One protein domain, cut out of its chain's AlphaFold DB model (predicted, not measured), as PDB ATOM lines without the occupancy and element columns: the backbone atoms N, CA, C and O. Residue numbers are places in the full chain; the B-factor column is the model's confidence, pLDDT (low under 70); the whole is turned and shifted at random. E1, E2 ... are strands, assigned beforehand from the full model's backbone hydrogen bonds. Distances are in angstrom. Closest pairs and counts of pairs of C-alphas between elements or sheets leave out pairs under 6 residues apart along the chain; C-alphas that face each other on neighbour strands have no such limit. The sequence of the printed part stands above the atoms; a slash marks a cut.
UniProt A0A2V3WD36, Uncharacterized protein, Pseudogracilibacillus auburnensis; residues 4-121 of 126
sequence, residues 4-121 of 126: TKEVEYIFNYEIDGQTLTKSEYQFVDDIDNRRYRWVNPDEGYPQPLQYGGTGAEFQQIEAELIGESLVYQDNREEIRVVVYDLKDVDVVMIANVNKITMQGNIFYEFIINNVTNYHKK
ATOM      1  N   THR A   4      -8.363  35.999  -4.021       92.00
ATOM      2  CA  THR A   4      -7.898  37.294  -3.519       92.00
ATOM      3  C   THR A   4      -8.724  38.397  -4.155       92.00
ATOM      4  O   THR A   4      -8.899  38.417  -5.371       92.00
ATOM      5  N   LYS A   5      -9.266  39.310  -3.345       93.56
ATOM      6  CA  LYS A   5     -10.019  40.465  -3.847       93.56
ATOM      7  C   LYS A   5      -9.068  41.361  -4.647       93.56
ATOM      8  O   LYS A   5      -8.067  41.802  -4.095       93.56
ATOM      9  N   GLU A   6      -9.383  41.631  -5.912       94.69
ATOM     10  CA  GLU A   6      -8.518  42.434  -6.792       94.69
ATOM     11  C   GLU A   6      -9.144  43.786  -7.137       94.69
ATOM     12  O   GLU A   6      -8.454  44.800  -7.164       94.69
ATOM     13  N   VAL A   7     -10.458  43.846  -7.348       95.62
ATOM     14  CA  VAL A   7     -11.109  45.110  -7.704       95.62
ATOM     15  C   VAL A   7     -12.511  45.213  -7.126       95.62
ATOM     16  O   VAL A   7     -13.244  44.227  -7.035       95.62
ATOM     17  N   GLU A   8     -12.879  46.422  -6.718       95.25
ATOM     18  CA  GLU A   8     -14.265  46.845  -6.551       95.25
ATOM     19  C   GLU A   8     -14.605  47.834  -7.658       95.25
ATOM     20  O   GLU A   8     -14.017  48.914  -7.730       95.25
ATOM     21  N   TYR A   9     -15.561  47.481  -8.505       95.56
ATOM     22  CA  TYR A   9     -16.112  48.421  -9.467       95.56
ATOM     23  C   TYR A   9     -17.251  49.208  -8.842       95.56
ATOM     24  O   TYR A   9     -18.115  48.623  -8.191       95.56
ATOM     25  N   ILE A  10     -17.263  50.519  -9.074       96.69
ATOM     26  CA  ILE A  10     -18.327  51.437  -8.668       96.69
ATOM     27  C   ILE A  10     -18.994  51.962  -9.938       96.69
ATOM     28  O   ILE A  10     -18.343  52.575 -10.783       96.69
ATOM     29  N   PHE A  11     -20.291  51.714 -10.071       96.94
ATOM     30  CA  PHE A  11     -21.110  52.129 -11.201       96.94
ATOM     31  C   PHE A  11     -22.099  53.193 -10.738       96.94
ATOM     32  O   PHE A  11     -22.992  52.907  -9.937       96.94
ATOM     33  N   ASN A  12     -21.942  54.407 -11.256       97.56
ATOM     34  CA  ASN A  12     -22.826  55.533 -10.981       97.56
ATOM     35  C   ASN A  12     -23.700  55.816 -12.206       97.56
ATOM     36  O   ASN A  12     -23.197  55.863 -13.331       97.56
ATOM     37  N   TYR A  13     -25.002  55.997 -11.999       97.50
ATOM     38  CA  TYR A  13     -25.949  56.386 -13.044       97.50
ATOM     39  C   TYR A  13     -26.845  57.523 -12.563       97.50
ATOM     40  O   TYR A  13     -27.468  57.407 -11.509       97.50
ATOM     41  N   GLU A  14     -26.928  58.612 -13.324       96.31
ATOM     42  CA  GLU A  14     -27.799  59.743 -13.005       96.31
ATOM     43  C   GLU A  14     -29.133  59.626 -13.749       96.31
ATOM     44  O   GLU A  14     -29.168  59.536 -14.974       96.31
ATOM     45  N   ILE A  15     -30.245  59.656 -13.013       93.62
ATOM     46  CA  ILE A  15     -31.601  59.651 -13.571       93.62
ATOM     47  C   ILE A  15     -32.516  60.545 -12.740       93.62
ATOM     48  O   ILE A  15     -32.530  60.472 -11.514       93.62
ATOM     49  N   ASP A  16     -33.267  61.425 -13.407       92.00
ATOM     50  CA  ASP A  16     -34.234  62.336 -12.776       92.00
ATOM     51  C   ASP A  16     -33.665  63.130 -11.575       92.00
ATOM     52  O   ASP A  16     -34.343  63.373 -10.575       92.00
ATOM     53  N   GLY A  17     -32.393  63.539 -11.672       92.38
ATOM     54  CA  GLY A  17     -31.686  64.295 -10.632       92.38
ATOM     55  C   GLY A  17     -31.223  63.467  -9.425       92.38
ATOM     56  O   GLY A  17     -30.807  64.047  -8.425       92.38
ATOM     57  N   GLN A  18     -31.297  62.136  -9.498       92.44
ATOM     58  CA  GLN A  18     -30.786  61.204  -8.492       92.44
ATOM     59  C   GLN A  18     -29.617  60.395  -9.056       92.44
ATOM     60  O   GLN A  18     -29.631  60.017 -10.224       92.44
ATOM     61  N   THR A  19     -28.637  60.077  -8.210       95.69
ATOM     62  CA  THR A  19     -27.544  59.161  -8.558       95.69
ATOM     63  C   THR A  19     -27.831  57.782  -7.973       95.69
ATOM     64  O   THR A  19     -27.960  57.624  -6.759       95.69
ATOM     65  N   LEU A  20     -27.920  56.775  -8.838       95.88
ATOM     66  CA  LEU A  20     -27.953  55.368  -8.465       95.88
ATOM     67  C   LEU A  20     -26.521  54.836  -8.454       95.88
ATOM     68  O   LEU A  20     -25.842  54.884  -9.479       95.88
ATOM     69  N   THR A  21     -26.087  54.293  -7.320       95.44
ATOM     70  CA  THR A  21     -24.760  53.683  -7.180       95.44
ATOM     71  C   THR A  21     -24.891  52.183  -6.954       95.44
ATOM     72  O   THR A  21     -25.617  51.734  -6.062       95.44
ATOM     73  N   LYS A  22     -24.153  51.399  -7.738       93.56
ATOM     74  CA  LYS A  22     -23.981  49.959  -7.542       93.56
ATOM     75  C   LYS A  22     -22.495  49.644  -7.457       93.56
ATOM     76  O   LYS A  22     -21.726  50.182  -8.244       93.56
ATOM     77  N   SER A  23     -22.090  48.764  -6.544       92.44
ATOM     78  CA  SER A  23     -20.726  48.235  -6.533       92.44
ATOM     79  C   SER A  23     -20.688  46.718  -6.666       92.44
ATOM     80  O   SER A  23     -21.651  46.019  -6.335       92.44
ATOM     81  N   GLU A  24     -19.579  46.216  -7.205       90.31
ATOM     82  CA  GLU A  24     -19.318  44.790  -7.356       90.31
ATOM     83  C   GLU A  24     -17.844  44.470  -7.115       90.31
ATOM     84  O   GLU A  24     -16.958  45.120  -7.666       90.31
ATOM     85  N   TYR A  25     -17.590  43.424  -6.329       91.75
ATOM     86  CA  TYR A  25     -16.248  42.902  -6.106       91.75
ATOM     87  C   TYR A  25     -15.914  41.790  -7.098       91.75
ATOM     88  O   TYR A  25     -16.708  40.867  -7.321       91.75
ATOM     89  N   GLN A  26     -14.691  41.840  -7.617       93.81
ATOM     90  CA  GLN A  26     -14.089  40.746  -8.358       93.81
ATOM     91  C   GLN A  26     -12.827  40.249  -7.658       93.81
ATOM     92  O   GLN A  26     -12.042  41.008  -7.078       93.81
ATOM     93  N   PHE A  27     -12.665  38.937  -7.707       94.25
ATOM     94  CA  PHE A  27     -11.599  38.191  -7.065       94.25
ATOM     95  C   PHE A  27     -10.788  37.467  -8.128       94.25
ATOM     96  O   PHE A  27     -11.336  37.086  -9.156       94.25
ATOM     97  N   VAL A  28      -9.509  37.239  -7.869       94.25
ATOM     98  CA  VAL A  28      -8.644  36.419  -8.719       94.25
ATOM     99  C   VAL A  28      -8.373  35.097  -8.019       94.25
ATOM    100  O   VAL A  28      -8.103  35.088  -6.815       94.25
ATOM    101  N   ASP A  29      -8.473  34.002  -8.767       92.44
ATOM    102  CA  ASP A  29      -8.023  32.687  -8.313       92.44
ATOM    103  C   ASP A  29      -6.505  32.528  -8.498       92.44
ATOM    104  O   ASP A  29      -5.954  32.847  -9.552       92.44
ATOM    105  N   ASP A  30      -5.830  32.002  -7.477       87.50
ATOM    106  CA  ASP A  30      -4.377  31.812  -7.447       87.50
ATOM    107  C   ASP A  30      -3.867  30.677  -8.351       87.50
ATOM    108  O   ASP A  30      -2.661  30.579  -8.589       87.50
ATOM    109  N   ILE A  31      -4.761  29.824  -8.865       87.81
ATOM    110  CA  ILE A  31      -4.408  28.686  -9.724       87.81
ATOM    111  C   ILE A  31      -4.494  29.049 -11.208       87.81
ATOM    112  O   ILE A  31      -3.533  28.814 -11.942       87.81
ATOM    113  N   ASP A  32      -5.630  29.576 -11.669       90.75
ATOM    114  CA  ASP A  32      -5.856  29.869 -13.093       90.75
ATOM    115  C   ASP A  32      -5.681  31.352 -13.465       90.75
ATOM    116  O   ASP A  32      -5.751  31.702 -14.646       90.75
ATOM    117  N   ASN A  33      -5.412  32.212 -12.473       90.62
ATOM    118  CA  ASN A  33      -5.266  33.661 -12.616       90.62
ATOM    119  C   ASN A  33      -6.482  34.329 -13.292       90.62
ATOM    120  O   ASN A  33      -6.362  35.368 -13.948       90.62
ATOM    121  N   ARG A  34      -7.667  33.728 -13.166       92.88
ATOM    122  CA  ARG A  34      -8.914  34.215 -13.753       92.88
ATOM    123  C   ARG A  34      -9.672  35.089 -12.766       92.88
ATOM    124  O   ARG A  34      -9.655  34.834 -11.562       92.88
ATOM    125  N   ARG A  35     -10.390  36.099 -13.273       94.25
ATOM    126  CA  ARG A  35     -11.319  36.874 -12.446       94.25
ATOM    127  C   ARG A  35     -12.632  36.141 -12.224       94.25
ATOM    128  O   ARG A  35     -13.181  35.486 -13.112       94.25
ATOM    129  N   TYR A  36     -13.172  36.329 -11.035       94.00
ATOM    130  CA  TYR A  36     -14.444  35.802 -10.592       94.00
ATOM    131  C   TYR A  36     -15.266  36.910  -9.960       94.00
ATOM    132  O   TYR A  36     -14.802  37.638  -9.085       94.00
ATOM    133  N   ARG A  37     -16.526  36.993 -10.368       91.94
ATOM    134  CA  ARG A  37     -17.537  37.793  -9.693       91.94
ATOM    135  C   ARG A  37     -17.989  37.068  -8.433       91.94
ATOM    136  O   ARG A  37     -18.397  35.908  -8.516       91.94
ATOM    137  N   TRP A  38     -18.007  37.754  -7.294       88.19
ATOM    138  CA  TRP A  38     -18.545  37.183  -6.058       88.19
ATOM    139  C   TRP A  38     -19.296  38.243  -5.249       88.19
ATOM    140  O   TRP A  38     -18.700  39.106  -4.613       88.19
ATOM    141  N   VAL A  39     -20.632  38.192  -5.319       75.69
ATOM    142  CA  VAL A  39     -21.518  39.212  -4.726       75.69
ATOM    143  C   VAL A  39     -21.531  39.139  -3.198       75.69
ATOM    144  O   VAL A  39     -21.520  40.175  -2.542       75.69
ATOM    145  N   ASN A  40     -21.526  37.929  -2.635       73.19
ATOM    146  CA  ASN A  40     -21.400  37.704  -1.200       73.19
ATOM    147  C   ASN A  40     -20.339  36.615  -0.945       73.19
ATOM    148  O   ASN A  40     -20.621  35.437  -1.153       73.19
ATOM    149  N   PRO A  41     -19.114  36.979  -0.534       70.75
ATOM    150  CA  PRO A  41     -18.056  36.014  -0.238       70.75
ATOM    151  C   PRO A  41     -18.403  35.018   0.872       70.75
ATOM    152  O   PRO A  41     -17.885  33.904   0.882       70.75
ATOM    153  N   ASP A  42     -19.305  35.401   1.777       74.31
ATOM    154  CA  ASP A  42     -19.747  34.546   2.876       74.31
ATOM    155  C   ASP A  42     -20.864  33.575   2.441       74.31
ATOM    156  O   ASP A  42     -21.074  32.544   3.080       74.31
ATOM    157  N   GLU A  43     -21.566  33.864   1.335       66.31
ATOM    158  CA  GLU A  43     -22.695  33.069   0.835       66.31
ATOM    159  C   GLU A  43     -22.724  32.987  -0.705       66.31
ATOM    160  O   GLU A  43     -22.950  33.969  -1.410       66.31
ATOM    161  N   GLY A  44     -22.580  31.778  -1.254       74.56
ATOM    162  CA  GLY A  44     -22.687  31.512  -2.694       74.56
ATOM    163  C   GLY A  44     -21.385  31.015  -3.316       74.56
ATOM    164  O   GLY A  44     -20.451  30.641  -2.614       74.56
ATOM    165  N   TYR A  45     -21.345  30.976  -4.650       83.44
ATOM    166  CA  TYR A  45     -20.188  30.495  -5.403       83.44
ATOM    167  C   TYR A  45     -19.632  31.591  -6.315       83.44
ATOM    168  O   TYR A  45     -20.419  32.295  -6.960       83.44
ATOM    169  N   PRO A  46     -18.298  31.716  -6.414       89.19
ATOM    170  CA  PRO A  46     -17.669  32.652  -7.330       89.19
ATOM    171  C   PRO A  46     -18.031  32.285  -8.774       89.19
ATOM    172  O   PRO A  46     -17.953  31.126  -9.187       89.19
ATOM    173  N   GLN A  47     -18.444  33.281  -9.555       91.94
ATOM    174  CA  GLN A  47     -18.830  33.099 -10.950       91.94
ATOM    175  C   GLN A  47     -17.668  33.504 -11.866       91.94
ATOM    176  O   GLN A  47     -17.236  34.657 -11.813       91.94
ATOM    177  N   PRO A  48     -17.160  32.601 -12.719       93.12
ATOM    178  CA  PRO A  48     -15.986  32.877 -13.538       93.12
ATOM    179  C   PRO A  48     -16.280  33.905 -14.640       93.12
ATOM    180  O   PRO A  48     -17.216  33.737 -15.424       93.12
ATOM    181  N   LEU A  49     -15.441  34.934 -14.750       94.00
ATOM    182  CA  LEU A  49     -15.488  35.953 -15.808       94.00
ATOM    183  C   LEU A  49     -14.614  35.543 -16.990       94.00
ATOM    184  O   LEU A  49     -13.749  34.697 -16.854       94.00
ATOM    185  N   GLN A  50     -14.821  36.073 -18.189       90.12
ATOM    186  CA  GLN A  50     -14.080  35.607 -19.379       90.12
ATOM    187  C   GLN A  50     -12.671  36.208 -19.536       90.12
ATOM    188  O   GLN A  50     -12.074  36.071 -20.597       90.12
ATOM    189  N   TYR A  51     -12.146  36.866 -18.505       90.81
ATOM    190  CA  TYR A  51     -10.877  37.590 -18.529       90.81
ATOM    191  C   TYR A  51     -10.072  37.342 -17.249       90.81
ATOM    192  O   TYR A  51     -10.616  36.940 -16.213       90.81
ATOM    193  N   GLY A  52      -8.759  37.530 -17.360       92.19
ATOM    194  CA  GLY A  52      -7.801  37.305 -16.284       92.19
ATOM    195  C   GLY A  52      -7.770  38.411 -15.235       92.19
ATOM    196  O   GLY A  52      -8.313  39.500 -15.431       92.19
ATOM    197  N   GLY A  53      -7.099  38.111 -14.124       91.31
ATOM    198  CA  GLY A  53      -6.605  39.120 -13.198       91.31
ATOM    199  C   GLY A  53      -5.530  39.990 -13.840       91.31
ATOM    200  O   GLY A  53      -4.854  39.591 -14.789       91.31
ATOM    201  N   THR A  54      -5.364  41.188 -13.299       91.88
ATOM    202  CA  THR A  54      -4.352  42.161 -13.736       91.88
ATOM    203  C   THR A  54      -3.008  41.979 -13.029       91.88
ATOM    204  O   THR A  54      -1.989  42.464 -13.516       91.88
ATOM    205  N   GLY A  55      -2.998  41.293 -11.881       89.31
ATOM    206  CA  GLY A  55      -1.832  41.183 -11.001       89.31
ATOM    207  C   GLY A  55      -1.572  42.449 -10.176       89.31
ATOM    208  O   GLY A  55      -0.518  42.564  -9.552       89.31
ATOM    209  N   ALA A  56      -2.505  43.404 -10.191       88.88
ATOM    210  CA  ALA A  56      -2.438  44.621  -9.398       88.88
ATOM    211  C   ALA A  56      -2.864  44.366  -7.944       88.88
ATOM    212  O   ALA A  56      -3.554  43.394  -7.632       88.88
ATOM    213  N   GLU A  57      -2.469  45.269  -7.046       92.31
ATOM    214  CA  GLU A  57      -3.042  45.315  -5.701       92.31
ATOM    215  C   GLU A  57      -4.526  45.712  -5.750       92.31
ATOM    216  O   GLU A  57      -5.000  46.285  -6.734       92.31
ATOM    217  N   PHE A  58      -5.253  45.418  -4.666       95.94
ATOM    218  CA  PHE A  58      -6.671  45.746  -4.566       95.94
ATOM    219  C   PHE A  58      -6.935  47.231  -4.835       95.94
ATOM    220  O   PHE A  58      -6.351  48.102  -4.186       95.94
ATOM    221  N   GLN A  59      -7.878  47.508  -5.734       96.19
ATOM    222  CA  GLN A  59      -8.264  48.867  -6.103       96.19
ATOM    223  C   GLN A  59      -9.780  49.049  -6.182       96.19
ATOM    224  O   GLN A  59     -10.527  48.132  -6.520       96.19
ATOM    225  N   GLN A  60     -10.228  50.269  -5.896       97.06
ATOM    226  CA  GLN A  60     -11.585  50.715  -6.188       97.06
ATOM    227  C   GLN A  60     -11.551  51.520  -7.486       97.06
ATOM    228  O   GLN A  60     -10.810  52.498  -7.585       97.06
ATOM    229  N   ILE A  61     -12.329  51.100  -8.479       96.81
ATOM    230  CA  ILE A  61     -12.376  51.732  -9.796       96.81
ATOM    231  C   ILE A  61     -13.793  52.224 -10.046       96.81
ATOM    232  O   ILE A  61     -14.738  51.438 -10.110       96.81
ATOM    233  N   GLU A  62     -13.937  53.531 -10.244       97.75
ATOM    234  CA  GLU A  62     -15.162  54.085 -10.805       97.75
ATOM    235  C   GLU A  62     -15.209  53.783 -12.305       97.75
ATOM    236  O   GLU A  62     -14.330  54.194 -13.072       97.75
ATOM    237  N   ALA A  63     -16.214  53.012 -12.710       97.31
ATOM    238  CA  ALA A  63     -16.416  52.646 -14.099       97.31
ATOM    239  C   ALA A  63     -16.950  53.850 -14.886       97.31
ATOM    240  O   ALA A  63     -17.789  54.609 -14.400       97.31
ATOM    241  N   GLU A  64     -16.487  54.021 -16.120       98.00
ATOM    242  CA  GLU A  64     -16.857  55.180 -16.935       98.00
ATOM    243  C   GLU A  64     -18.085  54.864 -17.784       98.00
ATOM    244  O   GLU A  64     -18.046  53.947 -18.598       98.00
ATOM    245  N   LEU A  65     -19.176  55.616 -17.620       97.69
ATOM    246  CA  LEU A  65     -20.349  55.488 -18.486       97.69
ATOM    247  C   LEU A  65     -19.996  55.984 -19.897       97.69
ATOM    248  O   LEU A  65     -19.789  57.177 -20.104       97.69
ATOM    249  N   ILE A  66     -19.957  55.072 -20.868       97.50
ATOM    250  CA  ILE A  66     -19.576  55.360 -22.263       97.50
ATOM    251  C   ILE A  66     -20.742  55.254 -23.247       97.50
ATOM    252  O   ILE A  66     -20.600  55.602 -24.420       97.50
ATOM    253  N   GLY A  67     -21.900  54.771 -22.799       97.12
ATOM    254  CA  GLY A  67     -23.084  54.702 -23.640       97.12
ATOM    255  C   GLY A  67     -24.356  54.429 -22.859       97.12
ATOM    256  O   GLY A  67     -24.349  53.727 -21.851       97.12
ATOM    257  N   GLU A  68     -25.463  54.956 -23.371       97.75
ATOM    258  CA  GLU A  68     -26.803  54.631 -22.905       97.75
ATOM    259  C   GLU A  68     -27.779  54.526 -24.078       97.75
ATOM    260  O   GLU A  68     -27.612  55.175 -25.113       97.75
ATOM    261  N   SER A  69     -28.808  53.700 -23.919       97.81
ATOM    262  CA  SER A  69     -29.910  53.595 -24.870       97.81
ATOM    263  C   SER A  69     -31.203  53.248 -24.152       97.81
ATOM    264  O   SER A  69     -31.265  52.284 -23.390       97.81
ATOM    265  N   LEU A  70     -32.272  53.977 -24.463       97.44
ATOM    266  CA  LEU A  70     -33.626  53.569 -24.113       97.44
ATOM    267  C   LEU A  70     -34.024  52.367 -24.982       97.44
ATOM    268  O   LEU A  70     -33.971  52.461 -26.208       97.44
ATOM    269  N   VAL A  71     -34.401  51.246 -24.365       97.38
ATOM    270  CA  VAL A  71     -34.765  50.012 -25.092       97.38
ATOM    271  C   VAL A  71     -36.238  49.644 -24.958       97.38
ATOM    272  O   VAL A  71     -36.776  48.951 -25.819       97.38
ATOM    273  N   TYR A  72     -36.903  50.122 -23.908       97.25
ATOM    274  CA  TYR A  72     -38.330  49.918 -23.696       97.25
ATOM    275  C   TYR A  72     -38.917  51.083 -22.906       97.25
ATOM    276  O   TYR A  72     -38.283  51.576 -21.975       97.25
ATOM    277  N   GLN A  73     -40.130  51.502 -23.263       97.06
ATOM    278  CA  GLN A  73     -40.883  52.488 -22.500       97.06
ATOM    279  C   GLN A  73     -42.390  52.289 -22.681       97.06
ATOM    280  O   GLN A  73     -42.886  52.228 -23.807       97.06
ATOM    281  N   ASP A  74     -43.116  52.275 -21.567       96.31
ATOM    282  CA  ASP A  74     -44.561  52.453 -21.509       96.31
ATOM    283  C   ASP A  74     -44.957  53.391 -20.345       96.31
ATOM    284  O   ASP A  74     -44.135  54.115 -19.788       96.31
ATOM    285  N   ASN A  75     -46.245  53.426 -19.989       93.06
ATOM    286  CA  ASN A  75     -46.754  54.296 -18.921       93.06
ATOM    287  C   ASN A  75     -46.354  53.861 -17.496       93.06
ATOM    288  O   ASN A  75     -46.616  54.586 -16.538       93.06
ATOM    289  N   ARG A  76     -45.829  52.650 -17.332       94.69
ATOM    290  CA  ARG A  76     -45.479  52.022 -16.055       94.69
ATOM    291  C   ARG A  76     -43.997  51.722 -15.942       94.69
ATOM    292  O   ARG A  76     -43.522  51.625 -14.820       94.69
ATOM    293  N   GLU A  77     -43.282  51.556 -17.038       96.19
ATOM    294  CA  GLU A  77     -41.904  51.098 -17.010       96.19
ATOM    295  C   GLU A  77     -41.076  51.740 -18.122       96.19
ATOM    296  O   GLU A  77     -41.520  51.888 -19.257       96.19
ATOM    297  N   GLU A  78     -39.845  52.096 -17.782       97.06
ATOM    298  CA  GLU A  78     -38.813  52.539 -18.707       97.06
ATOM    299  C   GLU A  78     -37.554  51.713 -18.436       97.06
ATOM    300  O   GLU A  78     -37.115  51.615 -17.291       97.06
ATOM    301  N   ILE A  79     -36.981  51.105 -19.474       96.88
ATOM    302  CA  ILE A  79     -35.765  50.295 -19.378       96.88
ATOM    303  C   ILE A  79     -34.698  50.934 -20.249       96.88
ATOM    304  O   ILE A  79     -34.860  51.072 -21.469       96.88
ATOM    305  N   ARG A  80     -33.579  51.277 -19.620       97.75
ATOM    306  CA  ARG A  80     -32.370  51.760 -20.280       97.75
ATOM    307  C   ARG A  80     -31.283  50.710 -20.190       97.75
ATOM    308  O   ARG A  80     -31.097  50.095 -19.144       97.75
ATOM    309  N   VAL A  81     -30.551  50.534 -21.279       97.56
ATOM    310  CA  VAL A  81     -29.290  49.795 -21.292       97.56
ATOM    311  C   VAL A  81     -28.165  50.806 -21.159       97.56
ATOM    312  O   VAL A  81     -28.109  51.770 -21.922       97.56
ATOM    313  N   VAL A  82     -27.273  50.574 -20.205       97.88
ATOM    314  CA  VAL A  82     -26.092  51.394 -19.928       97.88
ATOM    315  C   VAL A  82     -24.835  50.569 -20.156       97.88
ATOM    316  O   VAL A  82     -24.804  49.370 -19.868       97.88
ATOM    317  N   VAL A  83     -23.805  51.207 -20.701       97.75
ATOM    318  CA  VAL A  83     -22.525  50.582 -21.038       97.75
ATOM    319  C   VAL A  83     -21.416  51.330 -20.320       97.75
ATOM    320  O   VAL A  83     -21.244  52.533 -20.515       97.75
ATOM    321  N   TYR A  84     -20.651  50.598 -19.519       97.94
ATOM    322  CA  TYR A  84     -19.535  51.117 -18.749       97.94
ATOM    323  C   TYR A  84     -18.210  50.546 -19.234       97.94
ATOM    324  O   TYR A  84     -18.074  49.336 -19.412       97.94
ATOM    325  N   ASP A  85     -17.218  51.413 -19.388       96.75
ATOM    326  CA  ASP A  85     -15.833  51.031 -19.605       96.75
ATOM    327  C   ASP A  85     -15.170  50.633 -18.284       96.75
ATOM    328  O   ASP A  85     -15.189  51.391 -17.308       96.75
ATOM    329  N   LEU A  86     -14.558  49.448 -18.263       95.50
ATOM    330  CA  LEU A  86     -13.677  49.029 -17.178       95.50
ATOM    331  C   LEU A  86     -12.247  49.364 -17.607       95.50
ATOM    332  O   LEU A  86     -11.761  48.849 -18.612       95.50
ATOM    333  N   LYS A  87     -11.589  50.285 -16.902       92.25
ATOM    334  CA  LYS A  87     -10.332  50.901 -17.375       92.25
ATOM    335  C   LYS A  87      -9.106  50.004 -17.249       92.25
ATOM    336  O   LYS A  87      -8.117  50.211 -17.942       92.25
ATOM    337  N   ASP A  88      -9.160  49.040 -16.344       94.88
ATOM    338  CA  ASP A  88      -8.067  48.127 -16.021       94.88
ATOM    339  C   ASP A  88      -8.047  46.870 -16.902       94.88
ATOM    340  O   ASP A  88      -7.026  46.189 -16.971       94.88
ATOM    341  N   VAL A  89      -9.153  46.566 -17.588       93.69
ATOM    342  CA  VAL A  89      -9.305  45.374 -18.429       93.69
ATOM    343  C   VAL A  89      -9.961  45.705 -19.765       93.69
ATOM    344  O   VAL A  89     -10.645  46.708 -19.942       93.69
ATOM    345  N   ASP A  90      -9.794  44.822 -20.742       93.56
ATOM    346  CA  ASP A  90     -10.295  45.023 -22.103       93.56
ATOM    347  C   ASP A  90     -11.767  44.596 -22.274       93.56
ATOM    348  O   ASP A  90     -12.163  43.873 -23.195       93.56
ATOM    349  N   VAL A  91     -12.593  45.004 -21.308       94.50
ATOM    350  CA  VAL A  91     -13.993  44.609 -21.152       94.50
ATOM    351  C   VAL A  91     -14.867  45.823 -20.838       94.50
ATOM    352  O   VAL A  91     -14.447  46.752 -20.152       94.50
ATOM    353  N   VAL A  92     -16.101  45.798 -21.330       96.06
ATOM    354  CA  VAL A  92     -17.191  46.682 -20.913       96.06
ATOM    355  C   VAL A  92     -18.199  45.910 -20.074       96.06
ATOM    356  O   VAL A  92     -18.417  44.712 -20.281       96.06
ATOM    357  N   MET A  93     -18.844  46.607 -19.149       95.81
ATOM    358  CA  MET A  93     -19.997  46.108 -18.411       95.81
ATOM    359  C   MET A  93     -21.266  46.709 -19.022       95.81
ATOM    360  O   MET A  93     -21.391  47.925 -19.130       95.81
ATOM    361  N   ILE A  94     -22.201  45.858 -19.438       96.44
ATOM    362  CA  ILE A  94     -23.518  46.244 -19.949       96.44
ATOM    363  C   ILE A  94     -24.560  45.874 -18.898       96.44
ATOM    364  O   ILE A  94     -24.631  44.721 -18.476       96.44
ATOM    365  N   ALA A  95     -25.386  46.828 -18.477       96.44
ATOM    366  CA  ALA A  95     -26.425  46.615 -17.472       96.44
ATOM    367  C   ALA A  95     -27.727  47.323 -17.835       96.44
ATOM    368  O   ALA A  95     -27.765  48.173 -18.723       96.44
ATOM    369  N   ASN A  96     -28.787  46.964 -17.112       96.50
ATOM    370  CA  ASN A  96     -30.083  47.608 -17.241       96.50
ATOM    371  C   ASN A  96     -30.324  48.537 -16.053       96.50
ATOM    372  O   ASN A  96     -30.044  48.180 -14.904       96.50
ATOM    373  N   VAL A  97     -30.902  49.697 -16.344       97.12
ATOM    374  CA  VAL A  97     -31.511  50.578 -15.355       97.12
ATOM    375  C   VAL A  97     -32.994  50.682 -15.670       97.12
ATOM    376  O   VAL A  97     -33.377  51.121 -16.756       97.12
ATOM    377  N   ASN A  98     -33.821  50.281 -14.711       96.75
ATOM    378  CA  ASN A  98     -35.267  50.305 -14.839       96.75
ATOM    379  C   ASN A  98     -35.834  51.444 -13.999       96.75
ATOM    380  O   ASN A  98     -35.451  51.631 -12.843       96.75
ATOM    381  N   LYS A  99     -36.795  52.169 -14.559       96.38
ATOM    382  CA  LYS A  99     -37.671  53.091 -13.842       96.38
ATOM    383  C   LYS A  99     -39.076  52.513 -13.873       96.38
ATOM    384  O   LYS A  99     -39.660  52.360 -14.941       96.38
ATOM    385  N   ILE A 100     -39.624  52.207 -12.705       96.69
ATOM    386  CA  ILE A 100     -40.917  51.542 -12.541       96.69
ATOM    387  C   ILE A 100     -41.871  52.485 -11.808       96.69
ATOM    388  O   ILE A 100     -41.578  52.973 -10.719       96.69
ATOM    389  N   THR A 101     -43.041  52.726 -12.391       95.62
ATOM    390  CA  THR A 101     -44.125  53.528 -11.824       95.62
ATOM    391  C   THR A 101     -45.237  52.615 -11.322       95.62
ATOM    392  O   THR A 101     -45.982  52.014 -12.100       95.62
ATOM    393  N   MET A 102     -45.396  52.532 -10.002       93.31
ATOM    394  CA  MET A 102     -46.425  51.719  -9.351       93.31
ATOM    395  C   MET A 102     -47.241  52.562  -8.377       93.31
ATOM    396  O   MET A 102     -46.709  53.135  -7.432       93.31
ATOM    397  N   GLN A 103     -48.560  52.614  -8.597       92.06
ATOM    398  CA  GLN A 103     -49.516  53.314  -7.723       92.06
ATOM    399  C   GLN A 103     -49.145  54.791  -7.456       92.06
ATOM    400  O   GLN A 103     -49.372  55.306  -6.367       92.06
ATOM    401  N   GLY A 104     -48.566  55.469  -8.454       89.56
ATOM    402  CA  GLY A 104     -48.131  56.870  -8.352       89.56
ATOM    403  C   GLY A 104     -46.728  57.075  -7.772       89.56
ATOM    404  O   GLY A 104     -46.251  58.205  -7.772       89.56
ATOM    405  N   ASN A 105     -46.050  56.012  -7.328       93.81
ATOM    406  CA  ASN A 105     -44.661  56.061  -6.873       93.81
ATOM    407  C   ASN A 105     -43.702  55.659  -7.994       93.81
ATOM    408  O   ASN A 105     -44.035  54.788  -8.800       93.81
ATOM    409  N   ILE A 106     -42.514  56.263  -8.003       94.81
ATOM    410  CA  ILE A 106     -41.426  55.941  -8.931       94.81
ATOM    411  C   ILE A 106     -40.338  55.188  -8.165       94.81
ATOM    412  O   ILE A 106     -39.900  55.634  -7.105       94.81
ATOM    413  N   PHE A 107     -39.903  54.065  -8.723       94.81
ATOM    414  CA  PHE A 107     -38.813  53.238  -8.222       94.81
ATOM    415  C   PHE A 107     -37.748  53.109  -9.300       94.81
ATOM    416  O   PHE A 107     -38.079  52.957 -10.476       94.81
ATOM    417  N   TYR A 108     -36.485  53.124  -8.890       95.69
ATOM    418  CA  TYR A 108     -35.365  52.876  -9.783       95.69
ATOM    419  C   TYR A 108     -34.637  51.605  -9.381       95.69
ATOM    420  O   TYR A 108     -34.402  51.365  -8.196       95.69
ATOM    421  N   GLU A 109     -34.246  50.818 -10.373       94.69
ATOM    422  CA  GLU A 109     -33.505  49.584 -10.174       94.69
ATOM    423  C   GLU A 109     -32.287  49.555 -11.099       94.69
ATOM    424  O   GLU A 109     -32.428  49.609 -12.317       94.69
ATOM    425  N   PHE A 110     -31.084  49.462 -10.522       94.69
ATOM    426  CA  PHE A 110     -29.843  49.226 -11.263       94.69
ATOM    427  C   PHE A 110     -29.479  47.745 -11.145       94.69
ATOM    428  O   PHE A 110     -29.057  47.266 -10.085       94.69
ATOM    429  N   ILE A 111     -29.628  47.020 -12.253       91.75
ATOM    430  CA  ILE A 111     -29.525  45.568 -12.297       91.75
ATOM    431  C   ILE A 111     -28.196  45.111 -12.920       91.75
ATOM    432  O   ILE A 111     -27.971  45.252 -14.123       91.75
ATOM    433  N   ILE A 112     -27.359  44.456 -12.105       88.88
ATOM    434  CA  ILE A 112     -26.180  43.687 -12.545       88.88
ATOM    435  C   ILE A 112     -26.443  42.209 -12.233       88.88
ATOM    436  O   ILE A 112     -26.310  41.757 -11.092       88.88
ATOM    437  N   ASN A 113     -26.878  41.462 -13.246       77.94
ATOM    438  CA  ASN A 113     -27.452  40.129 -13.056       77.94
ATOM    439  C   ASN A 113     -26.391  39.044 -12.867       77.94
ATOM    440  O   ASN A 113     -26.474  38.242 -11.934       77.94
ATOM    441  N   ASN A 114     -25.411  38.971 -13.766       86.00
ATOM    442  CA  ASN A 114     -24.486  37.843 -13.826       86.00
ATOM    443  C   ASN A 114     -23.220  38.184 -14.637       86.00
ATOM    444  O   ASN A 114     -23.017  39.306 -15.094       86.00
ATOM    445  N   VAL A 115     -22.378  37.173 -14.853       90.56
ATOM    446  CA  VAL A 115     -21.145  37.284 -15.648       90.56
ATOM    447  C   VAL A 115     -21.370  37.587 -17.134       90.56
ATOM    448  O   VAL A 115     -20.434  38.024 -17.795       90.56
ATOM    449  N   THR A 116     -22.577  37.386 -17.678       91.38
ATOM    450  CA  THR A 116     -22.881  37.695 -19.087       91.38
ATOM    451  C   THR A 116     -23.035  39.186 -19.346       91.38
ATOM    452  O   THR A 116     -23.076  39.570 -20.503       91.38
ATOM    453  N   ASN A 117     -23.090  40.019 -18.303       93.38
ATOM    454  CA  ASN A 117     -23.037  41.476 -18.422       93.38
ATOM    455  C   ASN A 117     -21.655  41.985 -18.876       93.38
ATOM    456  O   ASN A 117     -21.523  43.150 -19.236       93.38
ATOM    457  N   TYR A 118     -20.617  41.147 -18.841       94.31
ATOM    458  CA  TYR A 118     -19.255  41.536 -19.182       94.31
ATOM    459  C   TYR A 118     -18.905  41.106 -20.602       94.31
ATOM    460  O   TYR A 118     -18.883  39.915 -20.919       94.31
ATOM    461  N   HIS A 119     -18.585  42.081 -21.446       94.19
ATOM    462  CA  HIS A 119     -18.298  41.866 -22.857       94.19
ATOM    463  C   HIS A 119     -16.932  42.420 -23.221       94.19
ATOM    464  O   HIS A 119     -16.576  43.531 -22.847       94.19
ATOM    465  N   LYS A 120     -16.172  41.669 -24.005       92.38
ATOM    466  CA  LYS A 120     -14.902  42.144 -24.544       92.38
ATOM    467  C   LYS A 120     -15.094  43.368 -25.446       92.38
ATOM    468  O   LYS A 120     -16.017  43.385 -26.264       92.38
ATOM    469  N   LYS A 121     -14.202  44.357 -25.335       91.12
ATOM    470  CA  LYS A 121     -14.182  45.529 -26.227       91.12
ATOM    471  C   LYS A 121     -13.860  45.104 -27.663       91.12
ATOM    472  O   LYS A 121     -13.125  44.144 -27.915       91.12
TER     473      LYS A 121
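What this domain is: This is residues 4 to 121 of the 126 residues of an uncharacterized protein of Pseudogracilibacillus auburnensis (UniProt A0A2V3WD36). Two strongly twisted sheets, each with long and short strands, are partly face to face in a sandwich, their strands crossed at 37 degrees; the chain passes from one sheet to the other where E5 runs on into the bent strand E6. The first sheet, mixed, has the order E4, E3, E2, E1, E5; the second, antiparallel and branched at E8, holds E6 to E10. The printed part has 118 residues, with no named helix and ten strands, E1 to E10 along the chain, and its class is all strand. It is compact, with a radius of gyration of the C-alphas of 15.6 A, yet elongated, spanning 51 by 30 by 22 A.

How they stand to each other: E1, residues 4 to 15, and E2, residues 18 to 29, form a hairpin, with N 11 and O 22 2.8 A apart. E3, residues 34 to 37, is antiparallel to E2, with N 36 and O 27 at 2.7 A. E4, residues 47 to 52, is an edge strand beside E3, with N 49 and O 35 at 2.8 A. E1 to E4 make a meander, each strand the antiparallel neighbour of the one before. E5, residues 59 to 62, is the other edge strand, parallel to E1, with N 8 and O 59 at 2.9 A. E6, residues 64 to 73, follows E5 at 50 degrees and bends by 53 degrees at residue 67. E7, residues 77 to 85, has E6 on one side, with N 81 and O 69 at 2.8 A, and E8, residues 91 to 102, on the other side, with N 84 and O 93 at 2.8 A. On the other side of E8 from E7 are E9, residues 105 to 111, with N 100 and O 107 at 2.8 A, and E10, residues 118 to 120, with N 92 and O 119 at 2.8 A. E6 to E9 make a second meander. Between the sheets, the closest C-alphas of E2 and E9 are those of Lys 22 and Phe 110, 7.0 A, and E1 and E8 are near each other.

Where its parts are: E1 begins at C-alpha 4 (-7.898, 37.294, -3.519) and is 34.1 A long; E2 is 36.5 A, E6 24.8 A, E7 26.2 A and E9 19.2 A. E8, 35.2 A, ends at C-alpha 102 (-46.425, 51.719, -9.351). E10 ends at C-alpha 120 (-14.902, 42.144, -24.544).

The domain as a whole: The two C-alphas farthest apart, of Ile 31 and Gly 104, are 52.0 A apart. The printed part has no cut and no long link. Its mean pLDDT is 92.9; residue 43 is under 70.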